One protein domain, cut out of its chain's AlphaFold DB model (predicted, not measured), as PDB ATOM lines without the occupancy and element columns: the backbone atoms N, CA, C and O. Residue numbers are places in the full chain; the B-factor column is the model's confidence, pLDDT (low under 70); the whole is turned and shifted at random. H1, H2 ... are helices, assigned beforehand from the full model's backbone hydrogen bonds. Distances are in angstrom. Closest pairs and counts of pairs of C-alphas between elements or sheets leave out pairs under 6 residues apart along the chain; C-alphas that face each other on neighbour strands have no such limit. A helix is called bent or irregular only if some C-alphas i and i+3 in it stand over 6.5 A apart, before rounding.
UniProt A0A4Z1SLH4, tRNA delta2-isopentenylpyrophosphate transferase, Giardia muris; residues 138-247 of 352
ATOM      1  N   GLU A 138     232.582 274.862 165.930       92.75
ATOM      2  CA  GLU A 138     232.177 274.837 164.523       92.75
ATOM      3  C   GLU A 138     233.393 274.717 163.590       92.75
ATOM      4  O   GLU A 138     233.420 273.869 162.701       92.75
ATOM      5  N   ARG A 139     234.455 275.498 163.827       94.38
ATOM      6  CA  ARG A 139     235.668 275.440 162.996       94.38
ATOM      7  C   ARG A 139     236.434 274.135 163.144       94.38
ATOM      8  O   ARG A 139     237.036 273.669 162.180       94.38
ATOM      9  N   VAL A 140     236.447 273.543 164.340       93.88
ATOM     10  CA  VAL A 140     237.033 272.211 164.537       93.88
ATOM     11  C   VAL A 140     236.251 271.170 163.742       93.88
ATOM     12  O   VAL A 140     236.871 270.342 163.080       93.88
ATOM     13  N   GLU A 141     234.919 271.233 163.758       89.69
ATOM     14  CA  GLU A 141     234.069 270.341 162.965       89.69
ATOM     15  C   GLU A 141     234.339 270.514 161.466       89.69
ATOM     16  O   GLU A 141     234.719 269.547 160.812       89.69
ATOM     17  N   GLN A 142     234.269 271.742 160.941       88.69
ATOM     18  CA  GLN A 142     234.580 272.050 159.536       88.69
ATOM     19  C   GLN A 142     235.970 271.551 159.124       88.69
ATOM     20  O   GLN A 142     236.141 270.974 158.048       88.69
ATOM     21  N   ARG A 143     236.968 271.714 159.999       91.44
ATOM     22  CA  ARG A 143     238.320 271.217 159.746       91.44
ATOM     23  C   ARG A 143     238.365 269.696 159.663       91.44
ATOM     24  O   ARG A 143     239.015 269.181 158.764       91.44
ATOM     25  N   ILE A 144     237.689 268.976 160.559       90.19
ATOM     26  CA  ILE A 144     237.631 267.505 160.508       90.19
ATOM     27  C   ILE A 144     236.982 267.043 159.197       90.19
ATOM     28  O   ILE A 144     237.483 266.111 158.571       90.19
ATOM     29  N   LEU A 145     235.930 267.724 158.727       84.81
ATOM     30  CA  LEU A 145     235.325 267.422 157.423       84.81
ATOM     31  C   LEU A 145     236.327 267.620 156.282       84.81
ATOM     32  O   LEU A 145     236.456 266.754 155.419       84.81
ATOM     33  N   LYS A 146     237.081 268.724 156.303       86.00
ATOM     34  CA  LYS A 146     238.134 268.972 155.315       86.00
ATOM     35  C   LYS A 146     239.236 267.910 155.382       86.00
ATOM     36  O   LYS A 146     239.661 267.430 154.339       86.00
ATOM     37  N   MET A 147     239.656 267.495 156.579       89.06
ATOM     38  CA  MET A 147     240.635 266.415 156.764       89.06
ATOM     39  C   MET A 147     240.132 265.102 156.148       89.06
ATOM     40  O   MET A 147     240.868 264.444 155.418       89.06
ATOM     41  N   LEU A 148     238.864 264.744 156.374       86.31
ATOM     42  CA  LEU A 148     238.248 263.566 155.755       86.31
ATOM     43  C   LEU A 148     238.245 263.655 154.226       86.31
ATOM     44  O   LEU A 148     238.632 262.693 153.569       86.31
ATOM     45  N   GLN A 149     237.877 264.810 153.662       83.00
ATOM     46  CA  GLN A 149     237.903 265.046 152.211       83.00
ATOM     47  C   GLN A 149     239.311 264.949 151.611       83.00
ATOM     48  O   GLN A 149     239.455 264.533 150.467       83.00
ATOM     49  N   LEU A 150     240.337 265.336 152.372       86.06
ATOM     50  CA  LEU A 150     241.738 265.245 151.959       86.06
ATOM     51  C   LEU A 150     242.316 263.828 152.095       86.06
ATOM     52  O   LEU A 150     243.422 263.590 151.621       86.06
ATOM     53  N   GLY A 151     241.586 262.886 152.703       88.25
ATOM     54  CA  GLY A 151     242.026 261.499 152.846       88.25
ATOM     55  C   GLY A 151     242.589 261.138 154.221       88.25
ATOM     56  O   GLY A 151     243.414 260.231 154.306       88.25
ATOM     57  N   LEU A 152     242.120 261.779 155.302       89.06
ATOM     58  CA  LEU A 152     242.528 261.478 156.687       89.06
ATOM     59  C   LEU A 152     242.567 259.975 156.999       89.06
ATOM     60  O   LEU A 152     243.521 259.507 157.608       89.06
ATOM     61  N   LEU A 153     241.554 259.210 156.582       88.00
ATOM     62  CA  LEU A 153     241.495 257.770 156.868       88.00
ATOM     63  C   LEU A 153     242.641 256.996 156.203       88.00
ATOM     64  O   LEU A 153     243.195 256.090 156.817       88.00
ATOM     65  N   SER A 154     243.025 257.379 154.984       87.94
ATOM     66  CA  SER A 154     244.150 256.774 154.262       87.94
ATOM     67  C   SER A 154     245.487 257.101 154.935       87.94
ATOM     68  O   SER A 154     246.335 256.223 155.114       87.94
ATOM     69  N   GLU A 155     245.661 258.348 155.379       90.12
ATOM     70  CA  GLU A 155     246.859 258.768 156.114       90.12
ATOM     71  C   GLU A 155     246.977 258.040 157.459       90.12
ATOM     72  O   GLU A 155     248.028 257.481 157.773       90.12
ATOM     73  N   VAL A 156     245.882 257.960 158.220       89.00
ATOM     74  CA  VAL A 156     245.818 257.199 159.477       89.00
ATOM     75  C   VAL A 156     246.144 255.726 159.232       89.00
ATOM     76  O   VAL A 156     246.983 255.170 159.937       89.00
ATOM     77  N   HIS A 157     245.554 255.097 158.212       87.75
ATOM     78  CA  HIS A 157     245.853 253.707 157.862       87.75
ATOM     79  C   HIS A 157     247.339 253.500 157.541       87.75
ATOM     80  O   HIS A 157     247.974 252.570 158.039       87.75
ATOM     81  N   THR A 158     247.923 254.409 156.759       88.12
ATOM     82  CA  THR A 158     249.355 254.399 156.436       88.12
ATOM     83  C   THR A 158     250.206 254.519 157.699       88.12
ATOM     84  O   THR A 158     251.187 253.794 157.856       88.12
ATOM     85  N   CYS A 159     249.813 255.375 158.644       85.94
ATOM     86  CA  CYS A 159     250.511 255.505 159.918       85.94
ATOM     87  C   CYS A 159     250.463 254.219 160.737       85.94
ATOM     88  O   CYS A 159     251.498 253.749 161.204       85.94
ATOM     89  N   LEU A 160     249.278 253.629 160.886       83.00
ATOM     90  CA  LEU A 160     249.089 252.415 161.678       83.00
ATOM     91  C   LEU A 160     249.806 251.194 161.082       83.00
ATOM     92  O   LEU A 160     250.157 250.281 161.822       83.00
ATOM     93  N   THR A 161     250.039 251.178 159.768       84.62
ATOM     94  CA  THR A 161     250.700 250.062 159.069       84.62
ATOM     95  C   THR A 161     252.212 250.225 158.939       84.62
ATOM     96  O   THR A 161     252.932 249.226 158.948       84.62
ATOM     97  N   ARG A 162     252.719 251.456 158.803       83.94
ATOM     98  CA  ARG A 162     254.154 251.718 158.576       83.94
ATOM     99  C   ARG A 162     254.956 251.965 159.844       83.94
ATOM    100  O   ARG A 162     256.178 251.810 159.829       83.94
ATOM    101  N   ILE A 163     254.300 252.370 160.925       77.38
ATOM    102  CA  ILE A 163     254.954 252.537 162.220       77.38
ATOM    103  C   ILE A 163     255.174 251.149 162.818       77.38
ATOM    104  O   ILE A 163     254.241 250.355 162.915       77.38
ATOM    105  N   SER A 164     256.412 250.847 163.217       72.88
ATOM    106  CA  SER A 164     256.743 249.544 163.800       72.88
ATOM    107  C   SER A 164     255.890 249.236 165.036       72.88
ATOM    108  O   SER A 164     255.606 250.120 165.854       72.88
ATOM    109  N   SER A 165     255.513 247.965 165.203       72.75
ATOM    110  CA  SER A 165     254.715 247.494 166.345       72.75
ATOM    111  C   SER A 165     255.364 247.855 167.683       72.75
ATOM    112  O   SER A 165     254.684 248.341 168.579       72.75
ATOM    113  N   GLU A 166     256.689 247.746 167.796       71.94
ATOM    114  CA  GLU A 166     257.444 248.141 168.993       71.94
ATOM    115  C   GLU A 166     257.340 249.642 169.310       71.94
ATOM    116  O   GLU A 166     257.301 250.048 170.474       71.94
ATOM    117  N   ARG A 167     257.329 250.506 168.286       71.12
ATOM    118  CA  ARG A 167     257.168 251.958 168.459       71.12
ATOM    119  C   ARG A 167     255.726 252.292 168.838       71.12
ATOM    120  O   ARG A 167     255.512 253.119 169.724       71.12
ATOM    121  N   LEU A 168     254.756 251.609 168.236       70.38
ATOM    122  CA  LEU A 168     253.338 251.741 168.560       70.38
ATOM    123  C   LEU A 168     253.042 251.296 170.003       70.38
ATOM    124  O   LEU A 168     252.441 252.051 170.767       70.38
ATOM    125  N   GLU A 169     253.541 250.129 170.419       69.56
ATOM    126  CA  GLU A 169     253.405 249.602 171.781       69.56
ATOM    127  C   GLU A 169     254.077 250.495 172.823       69.56
ATOM    128  O   GLU A 169     253.487 250.761 173.871       69.56
ATOM    129  N   ARG A 170     255.281 251.018 172.545       64.94
ATOM    130  CA  ARG A 170     255.943 251.988 173.434       64.94
ATOM    131  C   ARG A 170     255.094 253.232 173.629       64.94
ATOM    132  O   ARG A 170     254.976 253.711 174.752       64.94
ATOM    133  N   VAL A 171     254.475 253.743 172.571       58.56
ATOM    134  CA  VAL A 171     253.629 254.935 172.655       58.56
ATOM    135  C   VAL A 171     252.324 254.668 173.388       58.56
ATOM    136  O   VAL A 171     251.941 255.477 174.236       58.56
ATOM    137  N   ILE A 172     251.645 253.562 173.088       61.88
ATOM    138  CA  ILE A 172     250.412 253.176 173.783       61.88
ATOM    139  C   ILE A 172     250.732 252.912 175.264       61.88
ATOM    140  O   ILE A 172     250.084 253.459 176.155       61.88
ATOM    141  N   GLY A 173     251.793 252.158 175.547       54.66
ATOM    142  CA  GLY A 173     252.231 251.807 176.896       54.66
ATOM    143  C   GLY A 173     252.742 252.991 177.727       54.66
ATOM    144  O   GLY A 173     252.405 253.088 178.909       54.66
ATOM    145  N   ALA A 174     253.517 253.912 177.141       48.75
ATOM    146  CA  ALA A 174     253.993 255.130 177.811       48.75
ATOM    147  C   ALA A 174     252.862 256.140 178.047       48.75
ATOM    148  O   ALA A 174     252.834 256.821 179.074       48.75
ATOM    149  N   TYR A 175     251.877 256.191 177.147       45.22
ATOM    150  CA  TYR A 175     250.672 256.985 177.353       45.22
ATOM    151  C   TYR A 175     249.871 256.523 178.568       45.22
ATOM    152  O   TYR A 175     249.475 257.355 179.383       45.22
ATOM    153  N   VAL A 176     249.684 255.209 178.717       48.47
ATOM    154  CA  VAL A 176     248.965 254.623 179.856       48.47
ATOM    155  C   VAL A 176     249.696 254.879 181.183       48.47
ATOM    156  O   VAL A 176     249.038 255.014 182.213       48.47
ATOM    157  N   ARG A 177     251.036 254.988 181.179       40.50
ATOM    158  CA  ARG A 177     251.836 255.204 182.401       40.50
ATOM    159  C   ARG A 177     252.012 256.677 182.790       40.50
ATOM    160  O   ARG A 177     251.802 256.993 183.954       40.50
ATOM    161  N   ASP A 178     252.330 257.569 181.846       45.50
ATOM    162  CA  ASP A 178     252.744 258.957 182.148       45.50
ATOM    163  C   ASP A 178     252.149 260.028 181.208       45.50
ATOM    164  O   ASP A 178     252.488 261.210 181.305       45.50
ATOM    165  N   GLY A 179     251.260 259.654 180.279       45.22
ATOM    166  CA  GLY A 179     250.589 260.601 179.379       45.22
ATOM    167  C   GLY A 179     251.487 261.250 178.314       45.22
ATOM    168  O   GLY A 179     251.046 262.187 177.650       45.22
ATOM    169  N   LYS A 180     252.724 260.774 178.125       49.19
ATOM    170  CA  LYS A 180     253.670 261.278 177.115       49.19
ATOM    171  C   LYS A 180     253.774 260.291 175.948       49.19
ATOM    172  O   LYS A 180     254.326 259.208 176.103       49.19
ATOM    173  N   SER A 181     253.212 260.646 174.791       53.97
ATOM    174  CA  SER A 181     253.576 260.049 173.492       53.97
ATOM    175  C   SER A 181     254.904 260.629 173.013       53.97
ATOM    176  O   SER A 181     255.284 261.701 173.473       53.97
ATOM    177  N   ASP A 182     255.573 259.976 172.067       62.84
ATOM    178  CA  ASP A 182     256.789 260.500 171.435       62.84
ATOM    179  C   ASP A 182     256.565 260.776 169.936       62.84
ATOM    180  O   ASP A 182     255.824 260.046 169.271       62.84
ATOM    181  N   GLY A 183     257.177 261.845 169.425       70.75
ATOM    182  CA  GLY A 183     257.159 262.257 168.016       70.75
ATOM    183  C   GLY A 183     255.766 262.377 167.355       70.75
ATOM    184  O   GLY A 183     254.830 262.892 167.977       70.75
ATOM    185  N   PRO A 184     255.595 261.910 166.097       70.38
ATOM    186  CA  PRO A 184     254.370 262.103 165.304       70.38
ATOM    187  C   PRO A 184     253.150 261.398 165.915       70.38
ATOM    188  O   PRO A 184     252.006 261.784 165.686       70.38
ATOM    189  N   LEU A 185     253.382 260.408 166.777       71.00
ATOM    190  CA  LEU A 185     252.352 259.641 167.472       71.00
ATOM    191  C   LEU A 185     251.631 260.430 168.587       71.00
ATOM    192  O   LEU A 185     250.711 259.922 169.238       71.00
ATOM    193  N   GLN A 186     252.054 261.673 168.837       73.62
ATOM    194  CA  GLN A 186     251.314 262.655 169.630       73.62
ATOM    195  C   GLN A 186     250.119 263.262 168.879       73.62
ATOM    196  O   GLN A 186     249.300 263.926 169.517       73.62
ATOM    197  N   ALA A 187     250.005 263.056 167.561       76.88
ATOM    198  CA  ALA A 187     248.947 263.654 166.761       76.88
ATOM    199  C   ALA A 187     247.546 263.266 167.257       76.88
ATOM    200  O   ALA A 187     247.205 262.086 167.390       76.88
ATOM    201  N   ILE A 188     246.724 264.288 167.511       80.06
ATOM    202  CA  ILE A 188     245.291 264.122 167.755       80.06
ATOM    203  C   ILE A 188     244.665 263.683 166.428       80.06
ATOM    204  O   ILE A 188     244.782 264.392 165.432       80.06
ATOM    205  N   GLY A 189     244.023 262.519 166.414       79.12
ATOM    206  CA  GLY A 189     243.484 261.880 165.214       79.12
ATOM    207  C   GLY A 189     244.188 260.586 164.820       79.12
ATOM    208  O   GLY A 189     243.690 259.898 163.942       79.12
ATOM    209  N   LEU A 190     245.298 260.210 165.460       83.00
ATOM    210  CA  LEU A 190     245.871 258.872 165.274       83.00
ATOM    211  C   LEU A 190     245.369 257.894 166.343       83.00
ATOM    212  O   LEU A 190     245.006 256.760 166.053       83.00
ATOM    213  N   ARG A 191     245.312 258.352 167.595       81.81
ATOM    214  CA  ARG A 191     244.946 257.524 168.756       81.81
ATOM    215  C   ARG A 191     243.476 257.161 168.775       81.81
ATOM    216  O   ARG A 191     243.116 256.047 169.127       81.81
ATOM    217  N   GLU A 192     242.649 258.112 168.375       86.75
ATOM    218  CA  GLU A 192     241.206 257.967 168.275       86.75
ATOM    219  C   GLU A 192     240.806 256.883 167.263       86.75
ATOM    220  O   GLU A 192     239.692 256.378 167.323       86.75
ATOM    221  N   PHE A 193     241.723 256.486 166.376       87.25
ATOM    222  CA  PHE A 193     241.502 255.507 165.316       87.25
ATOM    223  C   PHE A 193     242.274 254.192 165.534       87.25
ATOM    224  O   PHE A 193     242.337 253.372 164.625       87.25
ATOM    225  N   LEU A 194     242.863 253.958 166.714       83.25
ATOM    226  CA  LEU A 194     243.614 252.719 166.976       83.25
ATOM    227  C   LEU A 194     242.728 251.467 166.930       83.25
ATOM    228  O   LEU A 194     243.147 250.442 166.400       83.25
ATOM    229  N   ASP A 195     241.505 251.571 167.450       80.88
ATOM    230  CA  ASP A 195     240.602 250.430 167.641       80.88
ATOM    231  C   ASP A 195     239.498 250.344 166.570       80.88
ATOM    232  O   ASP A 195     238.531 249.592 166.727       80.88
ATOM    233  N   ILE A 196     239.594 251.120 165.481       83.81
ATOM    234  CA  ILE A 196     238.570 251.065 164.430       83.81
ATOM    235  C   ILE A 196     238.754 249.830 163.528       83.81
ATOM    236  O   ILE A 196     239.885 249.483 163.179       83.81
ATOM    237  N   PRO A 197     237.665 249.149 163.113       85.50
ATOM    238  CA  PRO A 197     237.765 247.972 162.249       85.50
ATOM    239  C   PRO A 197     238.436 248.261 160.900       85.50
ATOM    240  O   PRO A 197     238.150 249.279 160.270       85.50
ATOM    241  N   GLN A 198     239.261 247.323 160.414       83.06
ATOM    242  CA  GLN A 198     240.017 247.464 159.155       83.06
ATOM    243  C   GLN A 198     239.134 247.757 157.931       83.06
ATOM    244  O   GLN A 198     239.516 248.551 157.073       83.06
ATOM    245  N   GLU A 199     237.909 247.222 157.900       81.06
ATOM    246  CA  GLU A 199     236.921 247.476 156.836       81.06
ATOM    247  C   GLU A 199     236.601 248.977 156.630       81.06
ATOM    248  O   GLU A 199     236.201 249.398 155.542       81.06
ATOM    249  N   VAL A 200     236.809 249.823 157.650       80.12
ATOM    250  CA  VAL A 200     236.665 251.286 157.537       80.12
ATOM    251  C   VAL A 200     237.731 251.887 156.618       80.12
ATOM    252  O   VAL A 200     237.446 252.810 155.855       80.12
ATOM    253  N   PHE A 201     238.959 251.373 156.672       80.69
ATOM    254  CA  PHE A 201     240.067 251.875 155.863       80.69
ATOM    255  C   PHE A 201     239.975 251.386 154.417       80.69
ATOM    256  O   PHE A 201     240.173 252.174 153.493       80.69
ATOM    257  N   GLU A 202     239.589 250.128 154.208       70.81
ATOM    258  CA  GLU A 202     239.447 249.513 152.880       70.81
ATOM    259  C   GLU A 202     238.403 250.240 152.016       70.81
ATOM    260  O   GLU A 202     238.614 250.500 150.829       70.81
ATOM    261  N   THR A 203     237.300 250.660 152.639       61.81
ATOM    262  CA  THR A 203     236.183 251.354 151.979       61.81
ATOM    263  C   THR A 203     236.460 252.832 151.699       61.81
ATOM    264  O   THR A 203     235.849 253.414 150.799       61.81
ATOM    265  N   SER A 204     237.420 253.445 152.401       56.94
ATOM    266  CA  SER A 204     237.767 254.864 152.242       56.94
ATOM    267  C   SER A 204     238.368 255.210 150.870       56.94
ATOM    268  O   SER A 204     238.233 256.342 150.410       56.94
ATOM    269  N   SER A 205     238.940 254.220 150.173       49.12
ATOM    270  CA  SER A 205     239.449 254.335 148.796       49.12
ATOM    271  C   SER A 205     238.354 254.602 147.747       49.12
ATOM    272  O   SER A 205     238.654 255.016 146.630       49.12
ATOM    273  N   THR A 206     237.085 254.390 148.114       45.38
ATOM    274  CA  THR A 206     235.916 254.504 147.224       45.38
ATOM    275  C   THR A 206     235.004 255.687 147.542       45.38
ATOM    276  O   THR A 206     233.936 255.793 146.941       45.38
ATOM    277  N   LEU A 207     235.400 256.587 148.456       49.12
ATOM    278  CA  LEU A 207     234.609 257.775 148.788       49.12
ATOM    279  C   LEU A 207     234.380 258.618 147.516       49.12
ATOM    280  O   LEU A 207     235.339 259.180 146.978       49.12
ATOM    281  N   PRO A 208     233.136 258.726 147.007       40.44
ATOM    282  CA  PRO A 208     232.844 259.562 145.851       40.44
ATOM    283  C   PRO A 208     233.187 261.014 146.186       40.44
ATOM    284  O   PRO A 208     232.969 261.457 147.315       40.44
ATOM    285  N   GLY A 209     233.704 261.767 145.209       42.78
ATOM    286  CA  GLY A 209     234.078 263.168 145.394       42.78
ATOM    287  C   GLY A 209     232.992 263.976 146.116       42.78
ATOM    288  O   GLY A 209     231.901 264.136 145.583       42.78
ATOM    289  N   ALA A 210     233.322 264.427 147.332       43.16
ATOM    290  CA  ALA A 210     232.810 265.526 148.173       43.16
ATOM    291  C   ALA A 210     231.323 265.979 148.144       43.16
ATOM    292  O   ALA A 210     231.001 266.957 148.813       43.16
ATOM    293  N   SER A 211     230.401 265.323 147.441       38.91
ATOM    294  CA  SER A 211     229.041 265.839 147.200       38.91
ATOM    295  C   SER A 211     227.939 265.115 147.988       38.91
ATOM    296  O   SER A 211     226.840 265.641 148.147       38.91
ATOM    297  N   SER A 212     228.206 263.943 148.569       41.91
ATOM    298  CA  SER A 212     227.193 263.198 149.326       41.91
ATOM    299  C   SER A 212     227.609 262.948 150.782       41.91
ATOM    300  O   SER A 212     228.168 261.914 151.123       41.91
ATOM    301  N   TYR A 213     227.197 263.899 151.636       44.66
ATOM    302  CA  TYR A 213     226.983 263.819 153.097       44.66
ATOM    303  C   TYR A 213     228.179 264.036 154.042       44.66
ATOM    304  O   TYR A 213     228.968 263.131 154.292       44.66
ATOM    305  N   LEU A 214     228.216 265.207 154.701       43.94
ATOM    306  CA  LEU A 214     229.169 265.537 155.771       43.94
ATOM    307  C   LEU A 214     228.497 266.386 156.897       43.94
ATOM    308  O   LEU A 214     228.571 267.606 156.859       43.94
ATOM    309  N   TRP A 215     227.889 265.690 157.887       49.69
ATOM    310  CA  TRP A 215     227.439 266.085 159.264       49.69
ATOM    311  C   TRP A 215     226.313 267.156 159.397       49.69
ATOM    312  O   TRP A 215     226.173 267.996 158.527       49.69
ATOM    313  N   THR A 216     225.376 267.194 160.369       43.31
ATOM    314  CA  THR A 216     225.337 266.895 161.820       43.31
ATOM    315  C   THR A 216     223.923 266.455 162.292       43.31
ATOM    316  O   THR A 216     222.995 267.259 162.281       43.31
ATOM    317  N   ASP A 217     223.745 265.220 162.767       39.22
ATOM    318  CA  ASP A 217     222.784 264.878 163.837       39.22
ATOM    319  C   ASP A 217     223.161 263.497 164.398       39.22
ATOM    320  O   ASP A 217     223.773 262.696 163.682       39.22
ATOM    321  N   ARG A 218     222.796 263.187 165.651       43.44
ATOM    322  CA  ARG A 218     223.091 261.898 166.327       43.44
ATOM    323  C   ARG A 218     222.672 260.654 165.522       43.44
ATOM    324  O   ARG A 218     223.125 259.551 165.824       43.44
ATOM    325  N   GLU A 219     221.832 260.833 164.509       44.28
ATOM    326  CA  GLU A 219     221.131 259.781 163.781       44.28
ATOM    327  C   GLU A 219     221.613 259.547 162.335       44.28
ATOM    328  O   GLU A 219     221.133 258.611 161.697       44.28
ATOM    329  N   ARG A 220     222.530 260.355 161.768       44.09
ATOM    330  CA  ARG A 220     222.856 260.270 160.322       44.09
ATOM    331  C   ARG A 220     224.353 260.341 159.981       44.09
ATOM    332  O   ARG A 220     224.822 261.282 159.350       44.09
ATOM    333  N   PHE A 221     225.067 259.272 160.322       52.91
ATOM    334  CA  PHE A 221     226.279 258.771 159.647       52.91
ATOM    335  C   PHE A 221     226.120 257.236 159.691       52.91
ATOM    336  O   PHE A 221     225.929 256.699 160.773       52.91
ATOM    337  N   VAL A 222     225.883 256.486 158.610       48.78
ATOM    338  CA  VAL A 222     226.734 256.179 157.454       48.78
ATOM    339  C   VAL A 222     225.849 256.062 156.202       48.78
ATOM    340  O   VAL A 222     225.024 255.157 156.101       48.78
ATOM    341  N   LYS A 223     226.014 256.949 155.220       48.88
ATOM    342  CA  LYS A 223     225.594 256.682 153.834       48.88
ATOM    343  C   LYS A 223     226.793 256.964 152.944       48.88
ATOM    344  O   LYS A 223     227.282 258.084 152.948       48.88
ATOM    345  N   GLY A 224     227.268 255.947 152.226       52.06
ATOM    346  CA  GLY A 224     228.384 256.063 151.281       52.06
ATOM    347  C   GLY A 224     229.656 255.294 151.656       52.06
ATOM    348  O   GLY A 224     230.450 255.029 150.764       52.06
ATOM    349  N   LEU A 225     229.839 254.873 152.917       59.94
ATOM    350  CA  LEU A 225     230.868 253.882 153.268       59.94
ATOM    351  C   LEU A 225     230.260 252.481 153.184       59.94
ATOM    352  O   LEU A 225     229.219 252.213 153.785       59.94
ATOM    353  N   HIS A 226     230.910 251.594 152.439       67.69
ATOM    354  CA  HIS A 226     230.500 250.201 152.272       67.69
ATOM    355  C   HIS A 226     231.001 249.314 153.430       67.69
ATOM    356  O   HIS A 226     231.671 248.318 153.188       67.69
ATOM    357  N   CYS A 227     230.715 249.678 154.685       72.62
ATOM    358  CA  CYS A 227     231.173 248.947 155.878       72.62
ATOM    359  C   CYS A 227     230.013 248.441 156.753       72.62
ATOM    360  O   CYS A 227     228.859 248.854 156.593       72.62
ATOM    361  N   SER A 228     230.312 247.535 157.691       83.00
ATOM    362  CA  SER A 228     229.326 247.052 158.662       83.00
ATOM    363  C   SER A 228     228.794 248.172 159.575       83.00
ATOM    364  O   SER A 228     229.448 249.189 159.818       83.00
ATOM    365  N   PHE A 229     227.607 247.969 160.161       80.25
ATOM    366  CA  PHE A 229     227.044 248.900 161.152       80.25
ATOM    367  C   PHE A 229     227.978 249.109 162.358       80.25
ATOM    368  O   PHE A 229     228.080 250.216 162.888       80.25
ATOM    369  N   GLN A 230     228.679 248.054 162.783       84.06
ATOM    370  CA  GLN A 230     229.622 248.121 163.895       84.06
ATOM    371  C   GLN A 230     230.832 248.999 163.552       84.06
ATOM    372  O   GLN A 230     231.183 249.875 164.343       84.06
ATOM    373  N   ALA A 231     231.412 248.830 162.362       83.31
ATOM    374  CA  ALA A 231     232.481 249.691 161.860       83.31
ATOM    375  C   ALA A 231     232.049 251.147 161.701       83.31
ATOM    376  O   ALA A 231     232.770 252.055 162.118       83.31
ATOM    377  N   GLY A 232     230.851 251.372 161.160       82.00
ATOM    378  CA  GLY A 232     230.267 252.705 161.047       82.00
ATOM    379  C   GLY A 232     230.165 253.428 162.391       82.00
ATOM    380  O   GLY A 232     230.547 254.594 162.502       82.00
ATOM    381  N   ASN A 233     229.708 252.726 163.433       83.44
ATOM    382  CA  ASN A 233     229.646 253.281 164.785       83.44
ATOM    383  C   ASN A 233     231.035 253.543 165.375       83.44
ATOM    384  O   ASN A 233     231.240 254.608 165.948       83.44
ATOM    385  N   ALA A 234     231.992 252.624 165.212       86.69
ATOM    386  CA  ALA A 234     233.356 252.814 165.708       86.69
ATOM    387  C   ALA A 234     234.020 254.058 165.094       86.69
ATOM    388  O   ALA A 234     234.583 254.879 165.815       86.69
ATOM    389  N   LEU A 235     233.874 254.258 163.778       85.81
ATOM    390  CA  LEU A 235     234.348 255.466 163.099       85.81
ATOM    391  C   LEU A 235     233.678 256.736 163.646       85.81
ATOM    392  O   LEU A 235     234.331 257.764 163.823       85.81
ATOM    393  N   ARG A 236     232.371 256.685 163.922       82.56
ATOM    394  CA  ARG A 236     231.639 257.826 164.483       82.56
ATOM    395  C   ARG A 236     232.169 258.213 165.866       82.56
ATOM    396  O   ARG A 236     232.362 259.402 166.110       82.56
ATOM    397  N   GLU A 237     232.415 257.239 166.740       87.12
ATOM    398  CA  GLU A 237     233.004 257.501 168.061       87.12
ATOM    399  C   GLU A 237     234.430 258.061 167.931       87.12
ATOM    400  O   GLU A 237     234.741 259.074 168.553       87.12
ATOM    401  N   ALA A 238     235.255 257.510 167.032       89.19
ATOM    402  CA  ALA A 238     236.600 258.023 166.752       89.19
ATOM    403  C   ALA A 238     236.589 259.499 166.308       89.19
ATOM    404  O   ALA A 238     237.356 260.324 166.810       89.19
ATOM    405  N   LEU A 239     235.679 259.873 165.402       88.75
ATOM    406  CA  LEU A 239     235.519 261.259 164.948       88.75
ATOM    407  C   LEU A 239     235.011 262.186 166.061       88.75
ATOM    408  O   LEU A 239     235.441 263.341 166.159       88.75
ATOM    409  N   TYR A 240     234.117 261.685 166.915       88.44
ATOM    410  CA  TYR A 240     233.635 262.415 168.085       88.44
ATOM    411  C   TYR A 240     234.766 262.683 169.089       88.44
ATOM    412  O   TYR A 240     234.907 263.808 169.586       88.44
ATOM    413  N   ASP A 241     235.618 261.691 169.338       89.81
ATOM    414  CA  ASP A 241     236.784 261.831 170.202       89.81
ATOM    415  C   ASP A 241     237.833 262.770 169.601       89.81
ATOM    416  O   ASP A 241     238.326 263.651 170.310       89.81
ATOM    417  N   LEU A 242     238.087 262.691 168.289       91.06
ATOM    418  CA  LEU A 242     238.986 263.598 167.565       91.06
ATOM    419  C   LEU A 242     238.553 265.059 167.754       91.06
ATOM    420  O   LEU A 242     239.357 265.925 168.126       91.06
ATOM    421  N   ARG A 243     237.257 265.335 167.571       93.12
ATOM    422  CA  ARG A 243     236.657 266.653 167.824       93.12
ATOM    423  C   ARG A 243     236.871 267.092 169.268       93.12
ATOM    424  O   ARG A 243     237.395 268.182 169.516       93.12
ATOM    425  N   ASN A 244     236.479 266.266 170.233       91.12
ATOM    426  CA  ASN A 244     236.521 266.639 171.645       91.12
ATOM    427  C   ASN A 244     237.950 266.845 172.152       91.12
ATOM    428  O   ASN A 244     238.206 267.794 172.900       91.12
ATOM    429  N   ASN A 245     238.893 265.998 171.744       90.81
ATOM    430  CA  ASN A 245     240.296 266.121 172.119       90.81
ATOM    431  C   ASN A 245     240.935 267.356 171.478       90.81
ATOM    432  O   ASN A 245     241.657 268.085 172.160       90.81
ATOM    433  N   THR A 246     240.572 267.686 170.237       92.81
ATOM    434  CA  THR A 246     240.976 268.947 169.598       92.81
ATOM    435  C   THR A 246     240.463 270.171 170.366       92.81
ATOM    436  O   THR A 246     241.225 271.102 170.638       92.81
ATOM    437  N   VAL A 247     239.187 270.180 170.763       94.06
ATOM    438  CA  VAL A 247     238.597 271.281 171.548       94.06
ATOM    439  C   VAL A 247     239.273 271.394 172.921       94.06
ATOM    440  O   VAL A 247     239.642 272.488 173.356       94.06
TER     441      VAL A 247
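This is residues 138 to 247 of the 352 residues of the protein "tRNA delta2-isopentenylpyrophosphate transferase" of Giardia muris (UniProt A0A4Z1SLH4). What shape do these atoms make? Four helices form a loose ring: H6, the longest, meets H1 towards its last residues and H5 towards its first ones, H5 packs on H2, and H2 follows H1 across one residue. H3 and H4 make one end of the domain, the unnamed loop of residues 205 to 228 lies towards the other end, and the link of residues 187 to 198 passes near the middle. What is it built of, and how large is it? The printed part has 110 residues with six named helices, in the order H1, H2, H3, H4, H5, H6, and no named strand; the class is all helix. It is compact, with a radius of gyration of the C-alphas of 14.4 A and spans of 40 by 28 by 24 A.

What touches the longest helix? H6, residues 229 to 247, touches H1, residues 138 to 150, at a steep tilt of 52 degrees, opposite ways; the closest C-alphas are those of Val 140 and Arg 243, 6.5 A apart, and H6 touches H1 with residues 239 to 247 alone. With residues 231 to 235 alone H6 touches H5, residues 199 to 204; the closest C-alphas, those of Val 200 and Ala 231, are 6.2 A apart, and the lines are only just about perpendicular at 70.0 degrees. What comes next, going outward? H5 touches H2, residues 152 to 162, at a steep tilt of 54 degrees, opposite ways, with the C-alphas of Leu 153 and Phe 201 closest at 6.1 A. H1 and H2 meet only through their link, while H2 and H6 are apart. Where are the remaining helices? H3, residues 165 to 178, and H4, residues 183 to 186, are close but not clearly touching, the closest C-alphas being those of Val 171 and Leu 185 at 7.1 A. H2 and H3 are only just apart, with a closest distance of 8.1 A, and H3 and H6 are apart. What do the backbone N and O atoms show? In H1, H2, H3 and H6 every O i to N i+4 pair is within hydrogen-bond range, in H5 1 of 2; H4 is too short for such a pair, and its 1 pair of O i to N i+3 is within range.

Where is H6, and how long is it? H6 runs from C-alpha 229 at (227.044, 248.900, 161.152) to C-alpha 247 at (238.597, 271.281, 171.548), 27.2 A. How long are the other helices? From first to last C-alpha, H3 measures 19.6 A, H1 18.5 A, H2 15.3 A, H5 8.7 A and H4 6.1 A. H4 is neither bent nor irregular, but only just: C-alphas 183 and 186 are 6.1 A apart. Where does the first helix begin? H1 begins at C-alpha 138, at (232.177, 274.837, 164.523).

How far does the domain reach? The two C-alphas farthest apart are those of Arg 177 and Ser 211, at 43.3 A, while the first and last printed C-alphas, 138 and 247, are 10.2 A apart. Is the chain cut, and which links are long? The printed part has no cut. The links from H4 to H5, with 12 residues, and from H5 to H6, with 24, are long; those from H1 to H2, H2 to H3 and H3 to H4 are tight. Where is the model's confidence low? The mean pLDDT of the printed part is 72.3, and 38 residues are under 70, namely residues 169 to 182 and 203 to 226.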